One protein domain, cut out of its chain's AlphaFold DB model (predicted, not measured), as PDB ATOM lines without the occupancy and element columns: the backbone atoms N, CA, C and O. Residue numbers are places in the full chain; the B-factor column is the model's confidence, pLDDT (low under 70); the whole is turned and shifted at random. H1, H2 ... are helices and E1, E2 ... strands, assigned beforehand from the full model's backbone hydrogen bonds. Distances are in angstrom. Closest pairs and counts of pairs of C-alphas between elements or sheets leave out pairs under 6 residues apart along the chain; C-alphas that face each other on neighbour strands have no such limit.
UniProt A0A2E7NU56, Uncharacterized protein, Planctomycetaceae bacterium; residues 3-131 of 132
ATOM      1  N   ALA A   3      32.237 -14.818 -88.204       96.50
ATOM      2  CA  ALA A   3      31.801 -15.004 -89.582       96.50
ATOM      3  C   ALA A   3      30.273 -15.106 -89.651       96.50
ATOM      4  O   ALA A   3      29.626 -15.503 -88.681       96.50
ATOM      5  N   ARG A   4      29.694 -14.759 -90.799       96.19
ATOM      6  CA  ARG A   4      28.264 -14.929 -91.078       96.19
ATOM      7  C   ARG A   4      28.062 -16.120 -91.999       96.19
ATOM      8  O   ARG A   4      28.689 -16.179 -93.055       96.19
ATOM      9  N   VAL A   5      27.175 -17.037 -91.631       97.06
ATOM     10  CA  VAL A   5      26.828 -18.171 -92.492       97.06
ATOM     11  C   VAL A   5      25.966 -17.685 -93.650       97.06
ATOM     12  O   VAL A   5      24.951 -17.018 -93.445       97.06
ATOM     13  N   THR A   6      26.359 -18.025 -94.873       95.69
ATOM     14  CA  THR A   6      25.623 -17.679 -96.096       95.69
ATOM     15  C   THR A   6      24.870 -18.872 -96.663       95.69
ATOM     16  O   THR A   6      23.765 -18.700 -97.169       95.69
ATOM     17  N   ALA A   7      25.430 -20.076 -96.551       97.00
ATOM     18  CA  ALA A   7      24.806 -21.299 -97.032       97.00
ATOM     19  C   ALA A   7      25.255 -22.505 -96.204       97.00
ATOM     20  O   ALA A   7      26.354 -22.522 -95.650       97.00
ATOM     21  N   VAL A   8      24.412 -23.533 -96.164       96.81
ATOM     22  CA  VAL A   8      24.737 -24.834 -95.576       96.81
ATOM     23  C   VAL A   8      24.320 -25.908 -96.563       96.81
ATOM     24  O   VAL A   8      23.169 -25.943 -96.994       96.81
ATOM     25  N   LYS A   9      25.256 -26.782 -96.924       96.94
ATOM     26  CA  LYS A   9      24.978 -27.988 -97.698       96.94
ATOM     27  C   LYS A   9      24.980 -29.176 -96.748       96.94
ATOM     28  O   LYS A   9      26.034 -29.555 -96.242       96.94
ATOM     29  N   HIS A  10      23.809 -29.749 -96.510       95.12
ATOM     30  CA  HIS A  10      23.672 -30.943 -95.682       95.12
ATOM     31  C   HIS A  10      24.112 -32.193 -96.451       95.12
ATOM     32  O   HIS A  10      23.790 -32.364 -97.627       95.12
ATOM     33  N   GLY A  11      24.871 -33.045 -95.774       91.94
ATOM     34  CA  GLY A  11      25.172 -34.413 -96.169       91.94
ATOM     35  C   GLY A  11      24.300 -35.408 -95.400       91.94
ATOM     36  O   GLY A  11      23.246 -35.063 -94.868       91.94
ATOM     37  N   GLN A  12      24.747 -36.661 -95.341       92.44
ATOM     38  CA  GLN A  12      24.086 -37.707 -94.556       92.44
ATOM     39  C   GLN A  12      24.528 -37.644 -93.085       92.44
ATOM     40  O   GLN A  12      25.597 -37.122 -92.791       92.44
ATOM     41  N   PHE A  13      23.717 -38.170 -92.162       88.94
ATOM     42  CA  PHE A  13      24.068 -38.362 -90.741       88.94
ATOM     43  C   PHE A  13      24.610 -37.119 -90.003       88.94
ATOM     44  O   PHE A  13      25.469 -37.231 -89.137       88.94
ATOM     45  N   GLY A  14      24.109 -35.924 -90.333       88.25
ATOM     46  CA  GLY A  14      24.503 -34.679 -89.660       88.25
ATOM     47  C   GLY A  14      25.773 -34.025 -90.207       88.25
ATOM     48  O   GLY A  14      26.077 -32.894 -89.818       88.25
ATOM     49  N   HIS A  15      26.459 -34.666 -91.159       94.44
ATOM     50  CA  HIS A  15      27.561 -34.044 -91.880       94.44
ATOM     51  C   HIS A  15      27.052 -32.834 -92.663       94.44
ATOM     52  O   HIS A  15      25.974 -32.871 -93.262       94.44
ATOM     53  N   ALA A  16      27.829 -31.756 -92.697       96.44
ATOM     54  CA  ALA A  16      27.505 -30.600 -93.521       96.44
ATOM     55  C   ALA A  16      28.755 -29.832 -93.942       96.44
ATOM     56  O   ALA A  16      29.769 -29.805 -93.242       96.44
ATOM     57  N   THR A  17      28.640 -29.147 -95.074       97.44
ATOM     58  CA  THR A  17      29.577 -28.108 -95.488       97.44
ATOM     59  C   THR A  17      28.919 -26.756 -95.262       97.44
ATOM     60  O   THR A  17      27.903 -26.434 -95.883       97.44
ATOM     61  N   VAL A  18      29.491 -25.969 -94.359       97.44
ATOM     62  CA  VAL A  18      29.033 -24.620 -94.029       97.44
ATOM     63  C   VAL A  18      29.856 -23.620 -94.827       97.44
ATOM     64  O   VAL A  18      31.084 -23.603 -94.744       97.44
ATOM     65  N   THR A  19      29.174 -22.759 -95.572       97.75
ATOM     66  CA  THR A  19      29.781 -21.617 -96.248       97.75
ATOM     67  C   THR A  19      29.573 -20.380 -95.388       97.75
ATOM     68  O   THR A  19      28.435 -19.999 -95.105       97.75
ATOM     69  N   ALA A  20      30.663 -19.740 -94.976       97.25
ATOM     70  CA  ALA A  20      30.615 -18.542 -94.147       97.25
ATOM     71  C   ALA A  20      31.524 -17.442 -94.696       97.25
ATOM     72  O   ALA A  20      32.594 -17.717 -95.231       97.25
ATOM     73  N   THR A  21      31.116 -16.189 -94.537       96.94
ATOM     74  CA  THR A  21      31.918 -15.015 -94.899       96.94
ATOM     75  C   THR A  21      32.486 -14.387 -93.632       96.94
ATOM     76  O   THR A  21      31.733 -14.074 -92.706       96.94
ATOM     77  N   LEU A  22      33.807 -14.208 -93.571       96.81
ATOM     78  CA  LEU A  22      34.477 -13.569 -92.436       96.81
ATOM     79  C   LEU A  22      34.135 -12.070 -92.400       96.81
ATOM     80  O   LEU A  22      34.102 -11.411 -93.446       96.81
ATOM     81  N   PHE A  23      33.923 -11.516 -91.207       96.12
ATOM     82  CA  PHE A  23      33.737 -10.068 -91.058       96.12
ATOM     83  C   PHE A  23      35.029  -9.304 -91.352       96.12
ATOM     84  O   PHE A  23      36.121  -9.825 -91.135       96.12
ATOM     85  N   GLY A  24      34.874  -8.080 -91.855       94.75
ATOM     86  CA  GLY A  24      35.955  -7.136 -92.126       94.75
ATOM     87  C   GLY A  24      36.442  -6.411 -90.867       94.75
ATOM     88  O   GLY A  24      35.889  -6.576 -89.782       94.75
ATOM     89  N   GLY A  25      37.483  -5.589 -91.022       92.25
ATOM     90  CA  GLY A  25      38.026  -4.743 -89.946       92.25
ATOM     91  C   GLY A  25      39.086  -5.398 -89.051       92.25
ATOM     92  O   GLY A  25      39.661  -4.723 -88.207       92.25
ATOM     93  N   MET A  26      39.377  -6.687 -89.243       94.31
ATOM     94  CA  MET A  26      40.457  -7.389 -88.533       94.31
ATOM     95  C   MET A  26      41.821  -7.219 -89.220       94.31
ATOM     96  O   MET A  26      41.884  -6.918 -90.414       94.31
ATOM     97  N   ASP A  27      42.902  -7.479 -88.476       95.00
ATOM     98  CA  ASP A  27      44.275  -7.464 -88.996       95.00
ATOM     99  C   ASP A  27      44.436  -8.448 -90.181       95.00
ATOM    100  O   ASP A  27      44.059  -9.621 -90.055       95.00
ATOM    101  N   PRO A  28      45.020  -8.015 -91.319       93.69
ATOM    102  CA  PRO A  28      45.293  -8.863 -92.480       93.69
ATOM    103  C   PRO A  28      45.977 -10.201 -92.175       93.69
ATOM    104  O   PRO A  28      45.685 -11.205 -92.833       93.69
ATOM    105  N   ARG A  29      46.858 -10.240 -91.171       95.19
ATOM    106  CA  ARG A  29      47.597 -11.439 -90.751       95.19
ATOM    107  C   ARG A  29      46.660 -12.529 -90.240       95.19
ATOM    108  O   ARG A  29      46.885 -13.696 -90.530       95.19
ATOM    109  N   LEU A  30      45.566 -12.155 -89.572       95.06
ATOM    110  CA  LEU A  30      44.577 -13.116 -89.081       95.06
ATOM    111  C   LEU A  30      43.834 -13.804 -90.225       95.06
ATOM    112  O   LEU A  30      43.490 -14.977 -90.115       95.06
ATOM    113  N   TYR A  31      43.582 -13.100 -91.330       95.75
ATOM    114  CA  TYR A  31      42.961 -13.718 -92.500       95.75
ATOM    115  C   TYR A  31      43.917 -14.655 -93.242       95.75
ATOM    116  O   TYR A  31      43.465 -15.644 -93.813       95.75
ATOM    117  N   ALA A  32      45.222 -14.369 -93.225       95.75
ATOM    118  CA  ALA A  32      46.236 -15.181 -93.900       95.75
ATOM    119  C   ALA A  32      46.355 -16.609 -93.328       95.75
ATOM    120  O   ALA A  32      46.821 -17.517 -94.021       95.75
ATOM    121  N   ASP A  33      45.897 -16.818 -92.092       96.31
ATOM    122  CA  ASP A  33      45.872 -18.129 -91.442       96.31
ATOM    123  C   ASP A  33      44.737 -19.038 -91.942       96.31
ATOM    124  O   ASP A  33      44.758 -20.244 -91.695       96.31
ATOM    125  N   PHE A  34      43.756 -18.494 -92.669       96.31
ATOM    126  CA  PHE A  34      42.686 -19.279 -93.283       96.31
ATOM    127  C   PHE A  34      43.156 -19.828 -94.628       96.31
ATOM    128  O   PHE A  34      43.188 -19.119 -95.632       96.31
ATOM    129  N   LYS A  35      43.505 -21.115 -94.649       95.56
ATOM    130  CA  LYS A  35      43.996 -21.821 -95.839       95.56
ATOM    131  C   LYS A  35      43.157 -23.071 -96.102       95.56
ATOM    132  O   LYS A  35      42.673 -23.670 -95.144       95.56
ATOM    133  N   PRO A  36      42.980 -23.491 -97.363       96.56
ATOM    134  CA  PRO A  36      42.371 -24.783 -97.657       96.56
ATOM    135  C   PRO A  36      43.250 -25.934 -97.139       96.56
ATOM    136  O   PRO A  36      44.470 -25.801 -97.026       96.56
ATOM    137  N   GLY A  37      42.631 -27.065 -96.818       95.44
ATOM    138  CA  GLY A  37      43.283 -28.299 -96.375       95.44
ATOM    139  C   GLY A  37      43.675 -28.349 -94.896       95.44
ATOM    140  O   GLY A  37      43.990 -29.430 -94.398       95.44
ATOM    141  N   ILE A  38      43.635 -27.230 -94.165       96.50
ATOM    142  CA  ILE A  38      43.921 -27.231 -92.724       96.50
ATOM    143  C   ILE A  38      42.673 -27.586 -91.914       96.50
ATOM    144  O   ILE A  38      41.538 -27.361 -92.340       96.50
ATOM    145  N   SER A  39      42.888 -28.107 -90.710       96.56
ATOM    146  CA  SER A  39      41.816 -28.287 -89.732       96.56
ATOM    147  C   SER A  39      41.504 -26.983 -88.999       96.56
ATOM    148  O   SER A  39      42.325 -26.061 -88.911       96.56
ATOM    149  N   GLY A  40      40.321 -26.923 -88.409       95.56
ATOM    150  CA  GLY A  40      39.943 -25.855 -87.501       95.56
ATOM    151  C   GLY A  40      38.707 -26.206 -86.702       95.56
ATOM    152  O   GLY A  40      38.274 -27.356 -86.652       95.56
ATOM    153  N   GLN A  41      38.146 -25.183 -86.074       95.25
ATOM    154  CA  GLN A  41      36.929 -25.302 -85.291       95.25
ATOM    155  C   GLN A  41      35.967 -24.168 -85.618       95.25
ATOM    156  O   GLN A  41      36.386 -23.022 -85.823       95.25
ATOM    157  N   MET A  42      34.677 -24.486 -85.607       94.56
ATOM    158  CA  MET A  42      33.594 -23.524 -85.749       94.56
ATOM    159  C   MET A  42      32.601 -23.688 -84.597       94.56
ATOM    160  O   MET A  42      32.133 -24.785 -84.315       94.56
ATOM    161  N   ALA A  43      32.278 -22.592 -83.926       93.38
ATOM    162  CA  ALA A  43      31.320 -22.540 -82.832       93.38
ATOM    163  C   ALA A  43      30.187 -21.579 -83.174       93.38
ATOM    164  O   ALA A  43      30.399 -20.562 -83.839       93.38
ATOM    165  N   VAL A  44      28.990 -21.871 -82.684       91.88
ATOM    166  CA  VAL A  44      27.842 -20.978 -82.845       91.88
ATOM    167  C   VAL A  44      28.029 -19.742 -81.961       91.88
ATOM    168  O   VAL A  44      28.394 -19.856 -80.790       91.88
ATOM    169  N   ALA A  45      27.784 -18.552 -82.510       90.38
ATOM    170  CA  ALA A  45      27.770 -17.307 -81.746       90.38
ATOM    171  C   ALA A  45      26.327 -16.961 -81.335       90.38
ATOM    172  O   ALA A  45      25.697 -16.092 -81.933       90.38
ATOM    173  N   GLU A  46      25.797 -17.676 -80.337       83.25
ATOM    174  CA  GLU A  46      24.466 -17.403 -79.772       83.25
ATOM    175  C   GLU A  46      24.464 -16.179 -78.843       83.25
ATOM    176  O   GLU A  46      25.479 -15.832 -78.235       83.25
ATOM    177  N   ASN A  47      23.294 -15.556 -78.673       83.00
ATOM    178  CA  ASN A  47      23.100 -14.390 -77.797       83.00
ATOM    179  C   ASN A  47      22.881 -14.762 -76.313       83.00
ATOM    180  O   ASN A  47      22.215 -14.052 -75.567       83.00
ATOM    181  N   THR A  48      23.393 -15.909 -75.871       78.00
ATOM    182  CA  THR A  48      23.086 -16.489 -74.551       78.00
ATOM    183  C   THR A  48      24.031 -16.029 -73.436       78.00
ATOM    184  O   THR A  48      24.100 -16.677 -72.397       78.00
ATOM    185  N   LEU A  49      24.796 -14.946 -73.641       73.06
ATOM    186  CA  LEU A  49      25.878 -14.462 -72.756       73.06
ATOM    187  C   LEU A  49      26.944 -15.519 -72.391       73.06
ATOM    188  O   LEU A  49      27.843 -15.248 -71.598       73.06
ATOM    189  N   ARG A  50      26.886 -16.719 -72.978       73.19
ATOM    190  CA  ARG A  50      27.792 -17.816 -72.657       73.19
ATOM    191  C   ARG A  50      29.191 -17.518 -73.195       73.19
ATOM    192  O   ARG A  50      29.379 -17.253 -74.387       73.19
ATOM    193  N   THR A  51      30.181 -17.598 -72.310       69.81
ATOM    194  CA  THR A  51      31.593 -17.485 -72.680       69.81
ATOM    195  C   THR A  51      31.992 -18.666 -73.556       69.81
ATOM    196  O   THR A  51      31.686 -19.811 -73.236       69.81
ATOM    197  N   TYR A  52      32.672 -18.379 -74.665       79.44
ATOM    198  CA  TYR A  52      33.169 -19.396 -75.587       79.44
ATOM    199  C   TYR A  52      34.494 -19.978 -75.101       79.44
ATOM    200  O   TYR A  52      35.476 -19.246 -74.960       79.44
ATOM    201  N   TRP A  53      34.535 -21.298 -74.936       83.94
ATOM    202  CA  TRP A  53      35.736 -22.056 -74.624       83.94
ATOM    203  C   TRP A  53      36.171 -22.913 -75.816       83.94
ATOM    204  O   TRP A  53      35.477 -23.825 -76.267       83.94
ATOM    205  N   GLN A  54      37.379 -22.647 -76.312       85.75
ATOM    206  CA  GLN A  54      37.917 -23.234 -77.542       85.75
ATOM    207  C   GLN A  54      38.076 -24.762 -77.468       85.75
ATOM    208  O   GLN A  54      38.073 -25.427 -78.498       85.75
ATOM    209  N   ASN A  55      38.213 -25.331 -76.268       84.56
ATOM    210  CA  ASN A  55      38.339 -26.780 -76.093       84.56
ATOM    211  C   ASN A  55      37.004 -27.530 -76.147       84.56
ATOM    212  O   ASN A  55      37.026 -28.726 -76.410       84.56
ATOM    213  N   HIS A  56      35.877 -26.861 -75.894       84.62
ATOM    214  CA  HIS A  56      34.610 -27.548 -75.615       84.62
ATOM    215  C   HIS A  56      33.443 -27.093 -76.490       84.62
ATOM    216  O   HIS A  56      32.569 -27.897 -76.793       84.62
ATOM    217  N   ASP A  57      33.420 -25.831 -76.919       87.31
ATOM    218  CA  ASP A  57      32.248 -25.270 -77.604       87.31
ATOM    219  C   ASP A  57      32.364 -25.292 -79.140       87.31
ATOM    220  O   ASP A  57      31.406 -24.978 -79.845       87.31
ATOM    221  N   GLY A  58      33.548 -25.601 -79.679       89.00
ATOM    222  CA  GLY A  58      33.803 -25.623 -81.119       89.00
ATOM    223  C   GLY A  58      33.606 -27.002 -81.737       89.00
ATOM    224  O   GLY A  58      34.198 -27.971 -81.273       89.00
ATOM    225  N   MET A  59      32.855 -27.066 -82.835       92.56
ATOM    226  CA  MET A  59      32.798 -28.243 -83.696       92.56
ATOM    227  C   MET A  59      34.065 -28.321 -84.543       92.56
ATOM    228  O   MET A  59      34.436 -27.344 -85.199       92.56
ATOM    229  N   GLU A  60      34.727 -29.472 -84.532       94.12
ATOM    230  CA  GLU A  60      35.920 -29.711 -85.343       94.12
ATOM    231  C   GLU A  60      35.562 -29.965 -86.810       94.12
ATOM    232  O   GLU A  60      34.484 -30.469 -87.140       94.12
ATOM    233  N   GLY A  61      36.480 -29.605 -87.701       95.31
ATOM    234  CA  GLY A  61      36.271 -29.741 -89.133       95.31
ATOM    235  C   GLY A  61      37.474 -29.312 -89.960       95.31
ATOM    236  O   GLY A  61      38.554 -29.037 -89.423       95.31
ATOM    237  N   LYS A  62      37.285 -29.261 -91.279       97.50
ATOM    238  CA  LYS A  62      38.330 -28.909 -92.247       97.50
ATOM    239  C   LYS A  62      37.893 -27.766 -93.149       97.50
ATOM    240  O   LYS A  62      36.727 -27.640 -93.513       97.50
ATOM    241  N   PHE A  63      38.854 -26.929 -93.519       97.50
ATOM    242  CA  PHE A  63      38.657 -25.896 -94.526       97.50
ATOM    243  C   PHE A  63      38.818 -26.511 -95.914       97.50
ATOM    244  O   PHE A  63      39.934 -26.794 -96.335       97.50
ATOM    245  N   GLU A  64      37.721 -26.703 -96.634       97.31
ATOM    246  CA  GLU A  64      37.753 -27.254 -97.995       97.31
ATOM    247  C   GLU A  64      38.213 -26.196 -99.003       97.31
ATOM    248  O   GLU A  64      39.050 -26.451 -99.867       97.31
ATOM    249  N   ALA A  65      37.707 -24.971 -98.857       97.06
ATOM    250  CA  ALA A  65      38.045 -23.858 -99.731       97.06
ATOM    251  C   ALA A  65      38.061 -22.536 -98.964       97.06
ATOM    252  O   ALA A  65      37.260 -22.313 -98.053       97.06
ATOM    253  N   VAL A  66      38.955 -21.639 -99.375       96.75
ATOM    254  CA  VAL A  66      39.002 -20.251 -98.911       96.75
ATOM    255  C   VAL A  66      39.111 -19.363-100.140       96.75
ATOM    256  O   VAL A  66      40.116 -19.390-100.848       96.75
ATOM    257  N   THR A  67      38.064 -18.590-100.402       95.75
ATOM    258  CA  THR A  67      37.935 -17.781-101.613       95.75
ATOM    259  C   THR A  67      37.788 -16.321-101.233       95.75
ATOM    260  O   THR A  67      36.945 -15.964-100.413       95.75
ATOM    261  N   LYS A  68      38.578 -15.454-101.862       93.12
ATOM    262  CA  LYS A  68      38.395 -14.007-101.767       93.12
ATOM    263  C   LYS A  68      37.514 -13.537-102.922       93.12
ATOM    264  O   LYS A  68      37.811 -13.818-104.082       93.12
ATOM    265  N   MET A  69      36.427 -12.844-102.606       87.75
ATOM    266  CA  MET A  69      35.537 -12.223-103.583       87.75
ATOM    267  C   MET A  69      36.319 -11.238-104.457       87.75
ATOM    268  O   MET A  69      37.121 -10.448-103.960       87.75
ATOM    269  N   LYS A  70      36.068 -11.292-105.766       79.50
ATOM    270  CA  LYS A  70      36.577 -10.325-106.739       79.50
ATOM    271  C   LYS A  70      35.512  -9.243-106.916       79.50
ATOM    272  O   LYS A  70      34.407  -9.570-107.335       79.50
ATOM    273  N   GLY A  71      35.828  -7.995-106.581       80.44
ATOM    274  CA  GLY A  71      34.915  -6.857-106.728       80.44
ATOM    275  C   GLY A  71      34.802  -6.005-105.467       80.44
ATOM    276  O   GLY A  71      35.610  -6.130-104.545       80.44
ATOM    277  N   GLU A  72      33.799  -5.131-105.450       83.31
ATOM    278  CA  GLU A  72      33.527  -4.243-104.325       83.31
ATOM    279  C   GLU A  72      33.032  -5.054-103.120       83.31
ATOM    280  O   GLU A  72      32.058  -5.806-103.195       83.31
ATOM    281  N   VAL A  73      33.761  -4.958-102.008       87.94
ATOM    282  CA  VAL A  73      33.433  -5.676-100.777       87.94
ATOM    283  C   VAL A  73      32.484  -4.801 -99.959       87.94
ATOM    284  O   VAL A  73      32.867  -3.683 -99.611       87.94
ATOM    285  N   PRO A  74      31.273  -5.283 -99.613       88.81
ATOM    286  CA  PRO A  74      30.343  -4.517 -98.794       88.81
ATOM    287  C   PRO A  74      30.966  -4.115 -97.460       88.81
ATOM    288  O   PRO A  74      31.747  -4.873 -96.873       88.81
ATOM    289  N   PHE A  75      30.568  -2.953 -96.947       88.25
ATOM    290  CA  PHE A  75      31.039  -2.471 -95.653       88.25
ATOM    291  C   PHE A  75      30.824  -3.523 -94.551       88.25
ATOM    292  O   PHE A  75      29.770  -4.153 -94.461       88.25
ATOM    293  N   GLY A  76      31.850  -3.741 -93.724       87.81
ATOM    294  CA  GLY A  76      31.836  -4.744 -92.654       87.81
ATOM    295  C   GLY A  76      32.112  -6.188 -93.100       87.81
ATOM    296  O   GLY A  76      32.259  -7.062 -92.246       87.81
ATOM    297  N   SER A  77      32.248  -6.463 -94.400       92.88
ATOM    298  CA  SER A  77      32.698  -7.760 -94.921       92.88
ATOM    299  C   SER A  77      34.203  -7.746 -95.187       92.88
ATOM    300  O   SER A  77      34.766  -6.728 -95.579       92.88
ATOM    301  N   SER A  78      34.879  -8.880 -94.997       93.75
ATOM    302  CA  SER A  78      36.270  -9.045 -95.455       93.75
ATOM    303  C   SER A  78      36.356  -9.438 -96.937       93.75
ATOM    304  O   SER A  78      37.436  -9.430 -97.526       93.75
ATOM    305  N   GLY A  79      35.229  -9.852 -97.531       94.00
ATOM    306  CA  GLY A  79      35.189 -10.495 -98.844       94.00
ATOM    307  C   GLY A  79      35.778 -11.910 -98.854       94.00
ATOM    308  O   GLY A  79      35.847 -12.519 -99.915       94.00
ATOM    309  N   ILE A  80      36.207 -12.452 -97.709       96.00
ATOM    310  CA  ILE A  80      36.778 -13.797 -97.603       96.00
ATOM    311  C   ILE A  80      35.676 -14.766 -97.198       96.00
ATOM    312  O   ILE A  80      35.100 -14.665 -96.112       96.00
ATOM    313  N   GLN A  81      35.398 -15.714 -98.081       96.38
ATOM    314  CA  GLN A  81      34.454 -16.792 -97.868       96.38
ATOM    315  C   GLN A  81      35.208 -18.096 -97.614       96.38
ATOM    316  O   GLN A  81      36.140 -18.443 -98.337       96.38
ATOM    317  N   VAL A  82      34.782 -18.825 -96.593       97.56
ATOM    318  CA  VAL A  82      35.329 -20.121 -96.201       97.56
ATOM    319  C   VAL A  82      34.262 -21.195 -96.380       97.56
ATOM    320  O   VAL A  82      33.100 -20.985 -96.029       97.56
ATOM    321  N   GLN A  83      34.658 -22.344 -96.920       97.81
ATOM    322  CA  GLN A  83      33.863 -23.568 -96.925       97.81
ATOM    323  C   GLN A  83      34.449 -24.516 -95.889       97.81
ATOM    324  O   GLN A  83      35.610 -24.909 -95.987       97.81
ATOM    325  N   PHE A  84      33.653 -24.848 -94.881       97.75
ATOM    326  CA  PHE A  84      34.089 -25.625 -93.731       97.75
ATOM    327  C   PHE A  84      33.251 -26.897 -93.613       97.75
ATOM    328  O   PHE A  84      32.032 -26.824 -93.444       97.75
ATOM    329  N   SER A  85      33.893 -28.057 -93.731       96.81
ATOM    330  CA  SER A  85      33.258 -29.362 -93.566       96.81
ATOM    331  C   SER A  85      33.295 -29.782 -92.099       96.81
ATOM    332  O   SER A  85      34.322 -29.661 -91.433       96.81
ATOM    333  N   MET A  86      32.166 -30.260 -91.580       95.00
ATOM    334  CA  MET A  86      32.044 -30.757 -90.208       95.00
ATOM    335  C   MET A  86      31.144 -31.991 -90.150       95.00
ATOM    336  O   MET A  86      30.303 -32.207 -91.027       95.00
ATOM    337  N   ASN A  87      31.316 -32.788 -89.097       92.06
ATOM    338  CA  ASN A  87      30.601 -34.056 -88.946       92.06
ATOM    339  C   ASN A  87      29.225 -33.911 -88.305       92.06
ATOM    340  O   ASN A  87      28.334 -34.697 -88.604       92.06
ATOM    341  N   LEU A  88      29.049 -32.915 -87.439       90.88
ATOM    342  CA  LEU A  88      27.790 -32.682 -86.755       90.88
ATOM    343  C   LEU A  88      27.419 -31.208 -86.864       90.88
ATOM    344  O   LEU A  88      28.019 -30.349 -86.220       90.88
ATOM    345  N   VAL A  89      26.419 -30.919 -87.688       91.56
ATOM    346  CA  VAL A  89      25.845 -29.581 -87.791       91.56
ATOM    347  C   VAL A  89      24.724 -29.397 -86.769       91.56
ATOM    348  O   VAL A  89      23.870 -30.261 -86.586       91.56
ATOM    349  N   LEU A  90      24.731 -28.247 -86.104       88.75
ATOM    350  CA  LEU A  90      23.694 -27.803 -85.172       88.75
ATOM    351  C   LEU A  90      22.789 -26.731 -85.801       88.75
ATOM    352  O   LEU A  90      23.149 -26.073 -86.778       88.75
ATOM    353  N   GLU A  91      21.643 -26.481 -85.168       90.12
ATOM    354  CA  GLU A  91      20.683 -25.426 -85.536       90.12
ATOM    355  C   GLU A  91      21.318 -24.033 -85.690       90.12
ATOM    356  O   GLU A  91      20.951 -23.249 -86.568       90.12
ATOM    357  N   GLY A  92      22.326 -23.733 -84.871       89.62
ATOM    358  CA  GLY A  92      23.018 -22.446 -84.872       89.62
ATOM    359  C   GLY A  92      23.868 -22.156 -86.114       89.62
ATOM    360  O   GLY A  92      24.305 -21.022 -86.298       89.62
ATOM    361  N   PHE A  93      24.082 -23.136 -86.998       93.94
ATOM    362  CA  PHE A  93      24.805 -22.938 -88.257       93.94
ATOM    363  C   PHE A  93      23.889 -22.575 -89.431       93.94
ATOM    364  O   PHE A  93      24.370 -22.502 -90.554       93.94
ATOM    365  N   ARG A  94      22.581 -22.353 -89.230       93.81
ATOM    366  CA  ARG A  94      21.669 -21.994 -90.333       93.81
ATOM    367  C   ARG A  94      22.101 -20.706 -91.062       93.81
ATOM    368  O   ARG A  94      22.661 -19.802 -90.436       93.81
ATOM    369  N   PRO A  95      21.793 -20.569 -92.368       96.44
ATOM    370  CA  PRO A  95      22.050 -19.339 -93.113       96.44
ATOM    371  C   PRO A  95      21.522 -18.092 -92.392       96.44
ATOM    372  O   PRO A  95      20.420 -18.086 -91.849       96.44
ATOM    373  N   GLY A  96      22.333 -17.036 -92.373       94.56
ATOM    374  CA  GLY A  96      22.055 -15.787 -91.667       94.56
ATOM    375  C   GLY A  96      22.577 -15.733 -90.229       94.56
ATOM    376  O   GLY A  96      22.736 -14.625 -89.713       94.56
ATOM    377  N   ARG A  97      22.897 -16.876 -89.603       95.06
ATOM    378  CA  ARG A  97      23.472 -16.933 -88.249       95.06
ATOM    379  C   ARG A  97      24.943 -16.530 -88.224       95.06
ATOM    380  O   ARG A  97      25.634 -16.514 -89.248       95.06
ATOM    381  N   LEU A  98      25.411 -16.190 -87.027       94.62
ATOM    382  CA  LEU A  98      26.795 -15.820 -86.764       94.62
ATOM    383  C   LEU A  98      27.532 -16.977 -86.101       94.62
ATOM    384  O   LEU A  98      27.000 -17.676 -85.239       94.62
ATOM    385  N   VAL A  99      28.786 -17.149 -86.495       94.62
ATOM    386  CA  VAL A  99      29.665 -18.195 -85.980       94.62
ATOM    387  C   VAL A  99      31.022 -17.615 -85.623       94.62
ATOM    388  O   VAL A  99      31.456 -16.591 -86.156       94.62
ATOM    389  N   ARG A 100      31.716 -18.288 -84.714       93.88
ATOM    390  CA  ARG A 100      33.124 -18.066 -84.405       93.88
ATOM    391  C   ARG A 100      33.927 -19.187 -85.039       93.88
ATOM    392  O   ARG A 100      33.724 -20.347 -84.715       93.88
ATOM    393  N   ILE A 101      34.850 -18.841 -85.918       95.00
ATOM    394  CA  ILE A 101      35.716 -19.784 -86.616       95.00
ATOM    395  C   ILE A 101      37.182 -19.534 -86.266       95.00
ATOM    396  O   ILE A 101      37.612 -18.382 -86.130       95.00
ATOM    397  N   ARG A 102      37.950 -20.606 -86.097       94.50
ATOM    398  CA  ARG A 102      39.388 -20.554 -85.820       94.50
ATOM    399  C   ARG A 102      40.133 -21.632 -86.616       94.50
ATOM    400  O   ARG A 102      39.713 -22.789 -86.580       94.50
ATOM    401  N   PRO A 103      41.232 -21.295 -87.303       95.88
ATOM    402  CA  PRO A 103      42.158 -22.297 -87.806       95.88
ATOM    403  C   PRO A 103      42.906 -22.957 -86.641       95.88
ATOM    404  O   PRO A 103      43.097 -22.359 -85.578       95.88
ATOM    405  N   GLN A 104      43.329 -24.207 -86.827       93.88
ATOM    406  CA  GLN A 104      43.990 -24.979 -85.771       93.88
ATOM    407  C   GLN A 104      45.336 -24.376 -85.332       93.88
ATOM    408  O   GLN A 104      45.748 -24.594 -84.199       93.88
ATOM    409  N   VAL A 105      45.988 -23.589 -86.199       93.81
ATOM    410  CA  VAL A 105      47.272 -22.914 -85.926       93.81
ATOM    411  C   VAL A 105      47.195 -21.913 -84.767       93.81
ATOM    412  O   VAL A 105      48.206 -21.604 -84.142       93.81
ATOM    413  N   TRP A 106      46.001 -21.419 -84.435       93.44
ATOM    414  CA  TRP A 106      45.832 -20.489 -83.323       93.44
ATOM    415  C   TRP A 106      45.951 -21.205 -81.974       93.44
ATOM    416  O   TRP A 106      45.423 -22.307 -81.816       93.44
ATOM    417  N   PRO A 107      46.557 -20.592 -80.945       90.81
ATOM    418  CA  PRO A 107      46.653 -21.220 -79.636       90.81
ATOM    419  C   PRO A 107      45.262 -21.457 -79.027       90.81
ATOM    420  O   PRO A 107      44.296 -20.716 -79.256       90.81
ATOM    421  N   LYS A 108      45.130 -22.534 -78.252       88.81
ATOM    422  CA  LYS A 108      43.982 -22.735 -77.362       88.81
ATOM    423  C   LYS A 108      44.350 -22.116 -76.020       88.81
ATOM    424  O   LYS A 108      45.261 -22.591 -75.350       88.81
ATOM    425  N   ILE A 109      43.685 -21.019 -75.677       84.94
ATOM    426  CA  ILE A 109      43.993 -20.259 -74.467       84.94
ATOM    427  C   ILE A 109      43.261 -20.928 -73.307       84.94
ATOM    428  O   ILE A 109      42.039 -21.059 -73.335       84.94
ATOM    429  N   LYS A 110      44.016 -21.387 -72.311       81.19
ATOM    430  CA  LYS A 110      43.459 -21.802 -71.021       81.19
ATOM    431  C   LYS A 110      43.328 -20.571 -70.118       81.19
ATOM    432  O   LYS A 110      44.094 -19.625 -70.315       81.19
ATOM    433  N   PRO A 111      42.410 -20.582 -69.135       80.38
ATOM    434  CA  PRO A 111      42.440 -19.601 -68.059       80.38
ATOM    435  C   PRO A 111      43.840 -19.531 -67.428       80.38
ATOM    436  O   PRO A 111      44.545 -20.554 -67.433       80.38
ATOM    437  N   PRO A 112      44.251 -18.365 -66.899       84.56
ATOM    438  CA  PRO A 112      45.464 -18.238 -66.098       84.56
ATOM    439  C   PRO A 112      45.554 -19.340 -65.041       84.56
ATOM    440  O   PRO A 112      44.536 -19.850 -64.572       84.56
ATOM    441  N   VAL A 113      46.772 -19.743 -64.688       83.94
ATOM    442  CA  VAL A 113      47.010 -20.863 -63.759       83.94
ATOM    443  C   VAL A 113      46.362 -20.609 -62.394       83.94
ATOM    444  O   VAL A 113      45.970 -21.558 -61.717       83.94
ATOM    445  N   GLU A 114      46.225 -19.341 -62.025       84.12
ATOM    446  CA  GLU A 114      45.595 -18.829 -60.811       84.12
ATOM    447  C   GLU A 114      44.066 -18.999 -60.815       84.12
ATOM    448  O   GLU A 114      43.463 -19.113 -59.754       84.12
ATOM    449  N   GLU A 115      43.433 -19.053 -61.991       81.88
ATOM    450  CA  GLU A 115      41.984 -19.266 -62.153       81.88
ATOM    451  C   GLU A 115      41.625 -20.745 -62.386       81.88
ATOM    452  O   GLU A 115      40.449 -21.111 -62.478       81.88
ATOM    453  N   GLN A 116      42.626 -21.617 -62.531       83.44
ATOM    454  CA  GLN A 116      42.402 -23.038 -62.777       83.44
ATOM    455  C   GLN A 116      42.047 -23.763 -61.479       83.44
ATOM    456  O   GLN A 116      42.860 -23.870 -60.567       83.44
ATOM    457  N   ILE A 117      40.852 -24.346 -61.456       83.81
ATOM    458  CA  ILE A 117      40.423 -25.305 -60.436       83.81
ATOM    459  C   ILE A 117      41.186 -26.619 -60.673       83.81
ATOM    460  O   ILE A 117      40.996 -27.244 -61.721       83.81
ATOM    461  N   ARG A 118      42.055 -27.034 -59.740       84.19
ATOM    462  CA  ARG A 118      42.901 -28.238 -59.889       84.19
ATOM    463  C   ARG A 118      42.307 -29.457 -59.197       84.19
ATOM    464  O   ARG A 118      42.559 -30.577 -59.638       84.19
ATOM    465  N   SER A 119      41.506 -29.247 -58.160       86.25
ATOM    466  CA  SER A 119      40.778 -30.301 -57.456       86.25
ATOM    467  C   SER A 119      39.337 -29.895 -57.143       86.25
ATOM    468  O   SER A 119      38.921 -28.755 -57.360       86.25
ATOM    469  N   LEU A 120      38.546 -30.847 -56.646       82.38
ATOM    470  CA  LEU A 120      37.191 -30.552 -56.184       82.38
ATOM    471  C   LEU A 120      37.228 -29.584 -54.993       82.38
ATOM    472  O   LEU A 120      36.386 -28.691 -54.914       82.38
ATOM    473  N   GLU A 121      38.239 -29.734 -54.137       83.00
ATOM    474  CA  GLU A 121      38.476 -28.936 -52.934       83.00
ATOM    475  C   GLU A 121      38.836 -27.475 -53.255       83.00
ATOM    476  O   GLU A 121      38.497 -26.581 -52.482       83.00
ATOM    477  N   ASP A 122      39.451 -27.208 -54.416       80.75
ATOM    478  CA  ASP A 122      39.707 -25.842 -54.902       80.75
ATOM    479  C   ASP A 122      38.416 -25.119 -55.312       80.75
ATOM    480  O   ASP A 122      38.319 -23.893 -55.241       80.75
ATOM    481  N   ARG A 123      37.413 -25.870 -55.789       81.25
ATOM    482  CA  ARG A 123      36.109 -25.319 -56.192       81.25
ATOM    483  C   ARG A 123      35.159 -25.192 -55.012       81.25
ATOM    484  O   ARG A 123      34.377 -24.244 -54.955       81.25
ATOM    485  N   TRP A 124      35.176 -26.189 -54.137       84.69
ATOM    486  CA  TRP A 124      34.253 -26.336 -53.027       84.69
ATOM    487  C   TRP A 124      35.037 -26.690 -51.772       84.69
ATOM    488  O   TRP A 124      35.727 -27.706 -51.771       84.69
ATOM    489  N   PRO A 125      34.916 -25.914 -50.687       81.12
ATOM    490  CA  PRO A 125      35.626 -26.234 -49.461       81.12
ATOM    491  C   PRO A 125      35.232 -27.626 -48.943       81.12
ATOM    492  O   PRO A 125      34.059 -28.007 -48.989       81.12
ATOM    493  N   SER A 126      36.219 -28.374 -48.434       84.75
ATOM    494  CA  SER A 126      35.990 -29.672 -47.784       84.75
ATOM    495  C   SER A 126      34.964 -29.532 -46.651       84.75
ATOM    496  O   SER A 126      35.007 -28.529 -45.935       84.75
ATOM    497  N   PRO A 127      34.107 -30.543 -46.394       86.81
ATOM    498  CA  PRO A 127      33.236 -30.576 -45.217       86.81
ATOM    499  C   PRO A 127      33.957 -30.374 -43.875       86.81
ATOM    500  O   PRO A 127      33.311 -30.079 -42.871       86.81
ATOM    501  N   ASP A 128      35.286 -30.501 -43.840       86.06
ATOM    502  CA  ASP A 128      36.108 -30.175 -42.673       86.06
ATOM    503  C   ASP A 128      35.928 -28.729 -42.183       86.06
ATOM    504  O   ASP A 128      36.098 -28.491 -40.991       86.06
ATOM    505  N   ILE A 129      35.491 -27.786 -43.035       84.38
ATOM    506  CA  ILE A 129      35.158 -26.413 -42.601       84.38
ATOM    507  C   ILE A 129      34.017 -26.356 -41.575       84.38
ATOM    508  O   ILE A 129      33.843 -25.342 -40.903       84.38
ATOM    509  N   PHE A 130      33.215 -27.420 -41.470       87.19
ATOM    510  CA  PHE A 130      32.094 -27.511 -40.536       87.19
ATOM    511  C   PHE A 130      32.456 -28.216 -39.223       87.19
ATOM    512  O   PHE A 130      31.616 -28.288 -38.323       87.19
ATOM    513  N   LYS A 131      33.676 -28.753 -39.088       84.69
ATOM    514  CA  LYS A 131      34.133 -29.381 -37.842       84.69
ATOM    515  C   LYS A 131      34.575 -28.283 -36.863       84.69
ATOM    516  O   LYS A 131      35.417 -27.459 -37.206       84.69
TER     517      LYS A 131
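AT A GLANCE: This is residues 3 to 131 of the 132 residues of an uncharacterized protein of Planctomycetaceae bacterium (UniProt A0A2E7NU56). What is the overall shape? A closed barrel of six strands, E1 to E6, makes the body, with the short helix H1 on its outside, and a thin tail, residues 112 to 131, sticks out and holds the two tiny helices H2 and H3. What is it built of? The printed part has 129 residues with three named helices and six named strands, in the order E1 E2 H1 E3 E4 E5 E6 H2 H3; the barrel is antiparallel throughout. The class is mixed, helices and strands, with 61 residues, under half, in named elements. How compact is it? It is loose, with a radius of gyration of the C-alphas of 18.6 A, and its spans of 72 by 37 by 28 A owe their length to the tail; the body without it spans 37 by 35 by 29 A.

HOW THE PARTS SIT: How does the barrel close? Round the ring run E1, residues 3 to 10, E2, residues 16 to 23, E5, residues 77 to 86, E4, residues 59 to 68, E3, residues 39 to 44, E6, residues 98 to 103, and E1 again. E3 E4 E5 form a meander, each strand the antiparallel neighbour of the one before, and with E6, the antiparallel neighbour of E3, a Greek key. Which backbone atoms join the neighbours? Within hydrogen-bond range are N 4 and O 21 of the hairpin E1 and E2, 2.9 A, N 18 and O 84 of E2 and E5, 2.8 A, N 64 and O 83 of E5 and E4, 2.8 A, N 42 and O 59 of E4 and E3, 2.9 A, N 43 and O 100 of E3 and E6, 2.8 A, and N 3 and O 99 of E6 and E1, 2.8 A. Where are the helices? H1, residues 28 to 32, is on the barrel and outside it, with its O i to N i+4 pair within hydrogen-bond range. H2, residues 120 to 123, and H3, residues 127 to 130, are not on the barrel, are apart from each other, and are too short for such a pair; each has its one O i to N i+3 pair within range.

IN THESE COORDINATES: Where does the printed part begin? E1 begins at C-alpha 3, (31.801, -15.004, -89.582), and measures 18.9 A; E2 measures 21.6 A and H1 6.5 A. How long are the later elements? E3 measures 17.2 A, E4 23.7 A, E5 23.5 A and E6 16.7 A, from first to last C-alpha. Where does the last element end? H3 ends at C-alpha 130, (32.094, -27.511, -40.536).

THE WHOLE: How large is it? The two C-alphas farthest apart, those of Gly 71 and Lys 131, are 72.5 A apart. Which links are long? The links E3 to E4, E5 to E6 and E6 to H2 are long, and the printed part has no cut. Where is confidence low? Residue 51 is under 70, and the mean pLDDT of the printed part of this model is 90.8.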